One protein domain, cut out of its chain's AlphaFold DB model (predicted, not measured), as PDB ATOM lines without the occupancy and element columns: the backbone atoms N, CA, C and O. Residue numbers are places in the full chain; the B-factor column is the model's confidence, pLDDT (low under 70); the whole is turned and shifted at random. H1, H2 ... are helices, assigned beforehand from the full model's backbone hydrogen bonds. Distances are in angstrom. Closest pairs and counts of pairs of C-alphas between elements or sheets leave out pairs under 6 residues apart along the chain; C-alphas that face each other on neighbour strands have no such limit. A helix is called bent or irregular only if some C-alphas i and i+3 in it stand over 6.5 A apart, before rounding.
ATOM      1  N   GLU A 141      35.514  14.010   9.611       85.44
ATOM      2  CA  GLU A 141      34.744  12.874   9.072       85.44
ATOM      3  C   GLU A 141      33.262  13.224   8.849       85.44
ATOM      4  O   GLU A 141      32.619  12.707   7.934       85.44
ATOM      5  N   ASP A 142      32.734  14.156   9.643       89.94
ATOM      6  CA  ASP A 142      31.360  14.650   9.607       89.94
ATOM      7  C   ASP A 142      31.184  15.919   8.749       89.94
ATOM      8  O   ASP A 142      30.153  16.586   8.855       89.94
ATOM      9  N   TRP A 143      32.128  16.241   7.848       91.56
ATOM     10  CA  TRP A 143      32.082  17.450   7.003       91.56
ATOM     11  C   TRP A 143      30.746  17.670   6.277       91.56
ATOM     12  O   TRP A 143      30.335  18.812   6.079       91.56
ATOM     13  N   LYS A 144      30.038  16.594   5.904       93.38
ATOM     14  CA  LYS A 144      28.699  16.672   5.293       93.38
ATOM     15  C   LYS A 144      27.646  17.215   6.256       93.38
ATOM     16  O   LYS A 144      26.849  18.053   5.851       93.38
ATOM     17  N   LYS A 145      27.670  16.781   7.522       94.12
ATOM     18  CA  LYS A 145      26.800  17.332   8.571       94.12
ATOM     19  C   LYS A 145      27.156  18.791   8.840       94.12
ATOM     20  O   LYS A 145      26.256  19.604   8.982       94.12
ATOM     21  N   ARG A 146      28.453  19.137   8.854       93.12
ATOM     22  CA  ARG A 146      28.918  20.526   9.052       93.12
ATOM     23  C   ARG A 146      28.448  21.438   7.924       93.12
ATOM     24  O   ARG A 146      27.969  22.530   8.199       93.12
ATOM     25  N   LYS A 147      28.529  20.962   6.678       94.75
ATOM     26  CA  LYS A 147      27.989  21.621   5.484       94.75
ATOM     27  C   LYS A 147      26.485  21.873   5.613       94.75
ATOM     28  O   LYS A 147      26.061  23.017   5.531       94.75
ATOM     29  N   GLU A 148      25.701  20.825   5.867       95.75
ATOM     30  CA  GLU A 148      24.237  20.916   5.968       95.75
ATOM     31  C   GLU A 148      23.774  21.802   7.137       95.75
ATOM     32  O   GLU A 148      22.804  22.551   7.023       95.75
ATOM     33  N   PHE A 149      24.476  21.731   8.267       94.81
ATOM     34  CA  PHE A 149      24.193  22.551   9.436       94.81
ATOM     35  C   PHE A 149      24.549  24.023   9.193       94.81
ATOM     36  O   PHE A 149      23.743  24.898   9.493       94.81
ATOM     37  N   TYR A 150      25.691  24.301   8.558       94.75
ATOM     38  CA  TYR A 150      26.071  25.660   8.175       94.75
ATOM     39  C   TYR A 150      25.123  26.269   7.130       94.75
ATOM     40  O   TYR A 150      24.759  27.437   7.235       94.75
ATOM     41  N   GLU A 151      24.661  25.476   6.158       96.19
ATOM     42  CA  GLU A 151      23.601  25.871   5.218       96.19
ATOM     43  C   GLU A 151      22.320  26.271   5.964       96.19
ATOM     44  O   GLU A 151      21.759  27.330   5.692       96.19
ATOM     45  N   TYR A 152      21.909  25.495   6.973       95.38
ATOM     46  CA  TYR A 152      20.755  25.843   7.804       95.38
ATOM     47  C   TYR A 152      20.970  27.120   8.638       95.38
ATOM     48  O   TYR A 152      20.041  27.915   8.758       95.38
ATOM     49  N   CYS A 153      22.179  27.371   9.159       93.69
ATOM     50  CA  CYS A 153      22.520  28.641   9.815       93.69
ATOM     51  C   CYS A 153      22.369  29.838   8.859       93.69
ATOM     52  O   CYS A 153      21.758  30.838   9.227       93.69
ATOM     53  N   VAL A 154      22.873  29.716   7.624       95.19
ATOM     54  CA  VAL A 154      22.757  30.740   6.565       95.19
ATOM     55  C   VAL A 154      21.296  30.999   6.167       95.19
ATOM     56  O   VAL A 154      20.925  32.127   5.841       95.19
ATOM     57  N   ASP A 155      20.451  29.970   6.218       96.38
ATOM     58  CA  ASP A 155      19.052  30.042   5.788       96.38
ATOM     59  C   ASP A 155      18.066  30.422   6.915       96.38
ATOM     60  O   ASP A 155      16.913  30.770   6.634       96.38
ATOM     61  N   TYR A 156      18.500  30.381   8.182       94.25
ATOM     62  CA  TYR A 156      17.644  30.432   9.373       94.25
ATOM     63  C   TYR A 156      16.674  31.623   9.405       94.25
ATOM     64  O   TYR A 156      15.464  31.429   9.549       94.25
ATOM     65  N   ASP A 157      17.167  32.854   9.236       94.38
ATOM     66  CA  ASP A 157      16.311  34.047   9.314       94.38
ATOM     67  C   ASP A 157      15.326  34.140   8.141       94.38
ATOM     68  O   ASP A 157      14.190  34.593   8.315       94.38
ATOM     69  N   THR A 158      15.704  33.619   6.965       95.50
ATOM     70  CA  THR A 158      14.786  33.508   5.821       95.50
ATOM     71  C   THR A 158      13.664  32.518   6.136       95.50
ATOM     72  O   THR A 158      12.490  32.843   5.958       95.50
ATOM     73  N   ILE A 159      13.998  31.342   6.677       95.44
ATOM     74  CA  ILE A 159      13.022  30.316   7.075       95.44
ATOM     75  C   ILE A 159      12.079  30.852   8.157       95.44
ATOM     76  O   ILE A 159      10.864  30.693   8.057       95.44
ATOM     77  N   LYS A 160      12.610  31.545   9.167       94.19
ATOM     78  CA  LYS A 160      11.839  32.179  10.246       94.19
ATOM     79  C   LYS A 160      10.865  33.243   9.720       94.19
ATOM     80  O   LYS A 160       9.701  33.277  10.134       94.19
ATOM     81  N   GLY A 161      11.306  34.067   8.766       94.75
ATOM     82  CA  GLY A 161      10.443  35.014   8.055       94.75
ATOM     83  C   GLY A 161       9.345  34.312   7.247       94.75
ATOM     84  O   GLY A 161       8.173  34.687   7.340       94.75
ATOM     85  N   MET A 162       9.692  33.247   6.519       94.69
ATOM     86  CA  MET A 162       8.737  32.452   5.742       94.69
ATOM     87  C   MET A 162       7.692  31.754   6.623       94.69
ATOM     88  O   MET A 162       6.513  31.834   6.302       94.69
ATOM     89  N   ILE A 163       8.075  31.152   7.755       93.31
ATOM     90  CA  ILE A 163       7.142  30.541   8.725       93.31
ATOM     91  C   ILE A 163       6.098  31.556   9.206       93.31
ATOM     92  O   ILE A 163       4.917  31.233   9.318       93.31
ATOM     93  N   THR A 164       6.536  32.788   9.473       91.44
ATOM     94  CA  THR A 164       5.661  33.878   9.938       91.44
ATOM     95  C   THR A 164       4.729  34.383   8.830       91.44
ATOM     96  O   THR A 164       3.612  34.812   9.109       91.44
ATOM     97  N   THR A 165       5.179  34.326   7.574       94.12
ATOM     98  CA  THR A 165       4.463  34.855   6.399       94.12
ATOM     99  C   THR A 165       3.467  33.848   5.815       94.12
ATOM    100  O   THR A 165       2.363  34.227   5.436       94.12
ATOM    101  N   TYR A 166       3.846  32.570   5.763       92.12
ATOM    102  CA  TYR A 166       3.124  31.478   5.106       92.12
ATOM    103  C   TYR A 166       2.611  30.477   6.145       92.12
ATOM    104  O   TYR A 166       3.013  29.308   6.187       92.12
ATOM    105  N   ALA A 167       1.743  30.957   7.038       90.38
ATOM    106  CA  ALA A 167       1.209  30.172   8.151       90.38
ATOM    107  C   ALA A 167       0.485  28.888   7.688       90.38
ATOM    108  O   ALA A 167       0.502  27.876   8.389       90.38
ATOM    109  N   GLU A 168      -0.086  28.882   6.481       91.88
ATOM    110  CA  GLU A 168      -0.704  27.716   5.844       91.88
ATOM    111  C   GLU A 168       0.296  26.599   5.494       91.88
ATOM    112  O   GLU A 168      -0.088  25.433   5.406       91.88
ATOM    113  N   LYS A 169       1.588  26.927   5.355       92.69
ATOM    114  CA  LYS A 169       2.690  25.973   5.133       92.69
ATOM    115  C   LYS A 169       3.455  25.638   6.424       92.69
ATOM    116  O   LYS A 169       4.470  24.943   6.368       92.69
ATOM    117  N   CYS A 170       2.977  26.077   7.596       90.62
ATOM    118  CA  CYS A 170       3.647  25.874   8.890       90.62
ATOM    119  C   CYS A 170       3.998  24.397   9.167       90.62
ATOM    120  O   CYS A 170       5.108  24.110   9.605       90.62
ATOM    121  N   ASN A 171       3.125  23.444   8.821       92.62
ATOM    122  CA  ASN A 171       3.407  22.009   8.977       92.62
ATOM    123  C   ASN A 171       4.596  21.528   8.120       92.62
ATOM    124  O   ASN A 171       5.385  20.695   8.571       92.62
ATOM    125  N   ASN A 172       4.749  22.056   6.901       94.12
ATOM    126  CA  ASN A 172       5.863  21.728   6.010       94.12
ATOM    127  C   ASN A 172       7.183  22.289   6.562       94.12
ATOM    128  O   ASN A 172       8.174  21.563   6.634       94.12
ATOM    129  N   PHE A 173       7.178  23.544   7.025       94.00
ATOM    130  CA  PHE A 173       8.339  24.139   7.692       94.00
ATOM    131  C   PHE A 173       8.685  23.432   9.007       94.00
ATOM    132  O   PHE A 173       9.855  23.162   9.249       94.00
ATOM    133  N   TYR A 174       7.696  23.070   9.831       92.75
ATOM    134  CA  TYR A 174       7.914  22.298  11.057       92.75
ATOM    135  C   TYR A 174       8.596  20.961  10.759       92.75
ATOM    136  O   TYR A 174       9.557  20.608  11.439       92.75
ATOM    137  N   LYS A 175       8.157  20.241   9.715       93.50
ATOM    138  CA  LYS A 175       8.817  19.006   9.275       93.50
ATOM    139  C   LYS A 175      10.275  19.264   8.872       93.50
ATOM    140  O   LYS A 175      11.156  18.584   9.384       93.50
ATOM    141  N   TYR A 176      10.525  20.268   8.029       93.06
ATOM    142  CA  TYR A 176      11.877  20.635   7.589       93.06
ATOM    143  C   TYR A 176      12.799  21.013   8.763       93.06
ATOM    144  O   TYR A 176      13.913  20.508   8.860       93.06
ATOM    145  N   VAL A 177      12.336  21.857   9.692       93.12
ATOM    146  CA  VAL A 177      13.109  22.262  10.880       93.12
ATOM    147  C   VAL A 177      13.358  21.064  11.800       93.12
ATOM    148  O   VAL A 177      14.461  20.906  12.319       93.12
ATOM    149  N   LYS A 178      12.372  20.177  11.963       93.25
ATOM    150  CA  LYS A 178      12.517  18.955  12.761       93.25
ATOM    151  C   LYS A 178      13.528  17.972  12.165       93.25
ATOM    152  O   LYS A 178      14.249  17.323  12.911       93.25
ATOM    153  N   GLU A 179      13.645  17.891  10.842       90.94
ATOM    154  CA  GLU A 179      14.695  17.094  10.189       90.94
ATOM    155  C   GLU A 179      16.115  17.602  10.526       90.94
ATOM    156  O   GLU A 179      17.065  16.822  10.494       90.94
ATOM    157  N   LYS A 180      16.269  18.870  10.944       92.44
ATOM    158  CA  LYS A 180      17.545  19.441  11.422       92.44
ATOM    159  C   LYS A 180      17.834  19.171  12.903       92.44
ATOM    160  O   LYS A 180      18.970  19.366  13.327       92.44
ATOM    161  N   GLU A 181      16.868  18.682  13.686       91.56
ATOM    162  CA  GLU A 181      17.015  18.397  15.127       91.56
ATOM    163  C   GLU A 181      18.203  17.454  15.416       91.56
ATOM    164  O   GLU A 181      18.969  17.665  16.356       91.56
ATOM    165  N   GLU A 182      18.423  16.455  14.556       89.94
ATOM    166  CA  GLU A 182      19.530  15.496  14.683       89.94
ATOM    167  C   GLU A 182      20.908  16.089  14.326       89.94
ATOM    168  O   GLU A 182      21.932  15.587  14.797       89.94
ATOM    169  N   LEU A 183      20.967  17.175  13.538       91.44
ATOM    170  CA  LEU A 183      22.210  17.928  13.324       91.44
ATOM    171  C   LEU A 183      22.582  18.703  14.590       91.44
ATOM    172  O   LEU A 183      23.731  18.639  15.018       91.44
ATOM    173  N   TYR A 184      21.605  19.374  15.212       90.50
ATOM    174  CA  TYR A 184      21.812  20.092  16.471       90.50
ATOM    175  C   TYR A 184      22.315  19.161  17.572       90.50
ATOM    176  O   TYR A 184      23.367  19.433  18.137       90.50
ATOM    177  N   LYS A 185      21.651  18.019  17.802       92.19
ATOM    178  CA  LYS A 185      22.102  17.014  18.786       92.19
ATOM    179  C   LYS A 185      23.516  16.505  18.506       92.19
ATOM    180  O   LYS A 185      24.298  16.325  19.432       92.19
ATOM    181  N   HIS A 186      23.852  16.264  17.233       92.25
ATOM    182  CA  HIS A 186      25.192  15.816  16.839       92.25
ATOM    183  C   HIS A 186      26.266  16.854  17.190       92.25
ATOM    184  O   HIS A 186      27.310  16.477  17.718       92.25
ATOM    185  N   PHE A 187      26.025  18.143  16.928       91.88
ATOM    186  CA  PHE A 187      26.999  19.192  17.246       91.88
ATOM    187  C   PHE A 187      27.015  19.578  18.728       91.88
ATOM    188  O   PHE A 187      28.097  19.782  19.265       91.88
ATOM    189  N   GLU A 188      25.874  19.571  19.415       91.88
ATOM    190  CA  GLU A 188      25.789  19.760  20.867       91.88
ATOM    191  C   GLU A 188      26.600  18.692  21.619       91.88
ATOM    192  O   GLU A 188      27.443  19.027  22.455       91.88
ATOM    193  N   ASP A 189      26.423  17.411  21.274       92.44
ATOM    194  CA  ASP A 189      27.180  16.295  21.851       92.44
ATOM    195  C   ASP A 189      28.679  16.376  21.519       92.44
ATOM    196  O   ASP A 189      29.523  16.192  22.400       92.44
ATOM    197  N   LEU A 190      29.023  16.705  20.267       91.25
ATOM    198  CA  LEU A 190      30.412  16.831  19.828       91.25
ATOM    199  C   LEU A 190      31.138  17.978  20.542       91.25
ATOM    200  O   LEU A 190      32.216  17.760  21.091       91.25
ATOM    201  N   CYS A 191      30.554  19.176  20.558       91.19
ATOM    202  CA  CYS A 191      31.143  20.355  21.196       91.19
ATOM    203  C   CYS A 191      31.230  20.194  22.723       91.19
ATOM    204  O   CYS A 191      32.199  20.647  23.325       91.19
ATOM    205  N   SER A 192      30.282  19.478  23.345       91.00
ATOM    206  CA  SER A 192      30.318  19.165  24.784       91.00
ATOM    207  C   SER A 192      31.423  18.171  25.176       91.00
ATOM    208  O   SER A 192      31.858  18.162  26.327       91.00
ATOM    209  N   LYS A 193      31.857  17.304  24.250       91.50
ATOM    210  CA  LYS A 193      32.887  16.275  24.493       91.50
ATOM    211  C   LYS A 193      34.280  16.692  24.039       91.50
ATOM    212  O   LYS A 193      35.265  16.342  24.684       91.50
ATOM    213  N   GLU A 194      34.366  17.387  22.910       86.62
ATOM    214  CA  GLU A 194      35.609  17.721  22.223       86.62
ATOM    215  C   GLU A 194      35.531  19.137  21.631       86.62
ATOM    216  O   GLU A 194      35.395  19.314  20.422       86.62
ATOM    217  N   GLU A 195      35.667  20.153  22.488       82.94
ATOM    218  CA  GLU A 195      35.674  21.589  22.143       82.94
ATOM    219  C   GLU A 195      36.540  21.904  20.903       82.94
ATOM    220  O   GLU A 195      36.101  22.582  19.981       82.94
ATOM    221  N   ILE A 196      37.729  21.296  20.797       83.38
ATOM    222  CA  ILE A 196      38.664  21.463  19.662       83.38
ATOM    223  C   ILE A 196      38.066  21.002  18.312       83.38
ATOM    224  O   ILE A 196      38.464  21.503  17.260       83.38
ATOM    225  N   LYS A 197      37.125  20.047  18.319       84.19
ATOM    226  CA  LYS A 197      36.410  19.565  17.122       84.19
ATOM    227  C   LYS A 197      35.123  20.340  16.840       84.19
ATOM    228  O   LYS A 197      34.500  20.090  15.799       84.19
ATOM    229  N   CYS A 198      34.704  21.238  17.728       87.12
ATOM    230  CA  CYS A 198      33.498  22.032  17.540       87.12
ATOM    231  C   CYS A 198      33.606  22.887  16.258       87.12
ATOM    232  O   CYS A 198      34.683  23.416  15.957       87.12
ATOM    233  N   PRO A 199      32.548  23.009  15.433       85.44
ATOM    234  CA  PRO A 199      32.595  23.888  14.274       85.44
ATOM    235  C   PRO A 199      32.725  25.350  14.723       85.44
ATOM    236  O   PRO A 199      31.922  25.819  15.517       85.44
ATOM    237  N   LYS A 200      33.670  26.107  14.154       81.88
ATOM    238  CA  LYS A 200      33.930  27.522  14.517       81.88
ATOM    239  C   LYS A 200      32.750  28.493  14.347       81.88
ATOM    240  O   LYS A 200      32.872  29.651  14.713       81.88
ATOM    241  N   PHE A 201      31.671  28.051  13.709       82.19
ATOM    242  CA  PHE A 201      30.438  28.809  13.487       82.19
ATOM    243  C   PHE A 201      29.303  28.392  14.445       82.19
ATOM    244  O   PHE A 201      28.162  28.796  14.244       82.19
ATOM    245  N   TYR A 202      29.593  27.521  15.419       80.38
ATOM    246  CA  TYR A 202      28.656  27.082  16.459       80.38
ATOM    247  C   TYR A 202      28.681  27.986  17.706       80.38
ATOM    248  O   TYR A 202      27.707  27.999  18.455       80.38
ATOM    249  N   GLU A 203      29.786  28.712  17.911       62.19
ATOM    250  CA  GLU A 203      29.972  29.751  18.941       62.19
ATOM    251  C   GLU A 203      29.314  31.086  18.544       62.19
ATOM    252  O   GLU A 203      28.686  31.702  19.435       62.19
TER     253      GLU A 203
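What this domain is: This is residues 141 to 203 of the 203 residues of the protein "PIR Superfamily Protein" of Plasmodium ovale curtisi (UniProt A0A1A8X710). This is a long, loose helical hairpin: the bent helix H1 runs out along the length, and H2 and then H3 lead back. The free-standing turn, residues 164 to 169, sticks out at one end, and a tail without a named helix, residues 194 to 203, follows H3 at the other. The printed part has 63 residues, with three named helices in the order H1, H2, H3 and no named strand: all helix. The whole is loose, a rod spanning 42 by 18 by 17 A, with a radius of gyration of the C-alphas of 13.4 A.

How they stand to each other: Begin with H1, residues 143 to 165, assigned as one helix by its hydrogen bonds but bent: C-alphas 154 and 157 are 7.7 A apart. Its arms, H1a, residues 143 to 154, and H1b, residues 157 to 165, stand at a steep tilt of 54 degrees. H1b forms a helical hairpin with H2, residues 167 to 179; they touch, closest at the C-alphas of Ile 163 and Cys 170, 5.8 A apart, H2 with residues 169 to 173 alone. They run opposite ways at a shallow tilt of 35.0 degrees, only just short of steep. H1a and H3, residues 181 to 193, only just touch, with 3 pairs of C-alphas within 8 A, through residues 145 to 149 and 183 to 184 alone; the closest, those of Phe 149 and Leu 183, are 6.4 A apart. They run opposite ways at a steep tilt of 67 degrees, only just short of about perpendicular. H2 and H3 meet only through their link, while H1a and H2 are apart, as are H1b and H3. Every O i to N i+4 pair is within hydrogen-bond range in H1a, H1b and H3, and 7 of 9 are in H2.

Where its parts are: Find C-alpha 143 at (32.082, 17.450, 7.003); from there H1a runs 16.2 A to C-alpha 154, and H1b runs 12.2 A from C-alpha 157 to C-alpha 165. H2 runs 18.9 A from C-alpha 167 at (1.209, 30.172, 8.151); it is irregular, with C-alphas 168 and 171 7.7 A apart. H3 covers 18.6 A and ends at C-alpha 193, (32.887, 16.275, 24.493).

The domain as a whole: Look to Glu 168 and Ile 196 for the two C-alphas farthest apart, 42.2 A. The printed part has no cut, and both links between helices are tight. The mean pLDDT of the printed part is 91.1, and residue 203, the chain's last, is the one printed residue under 70.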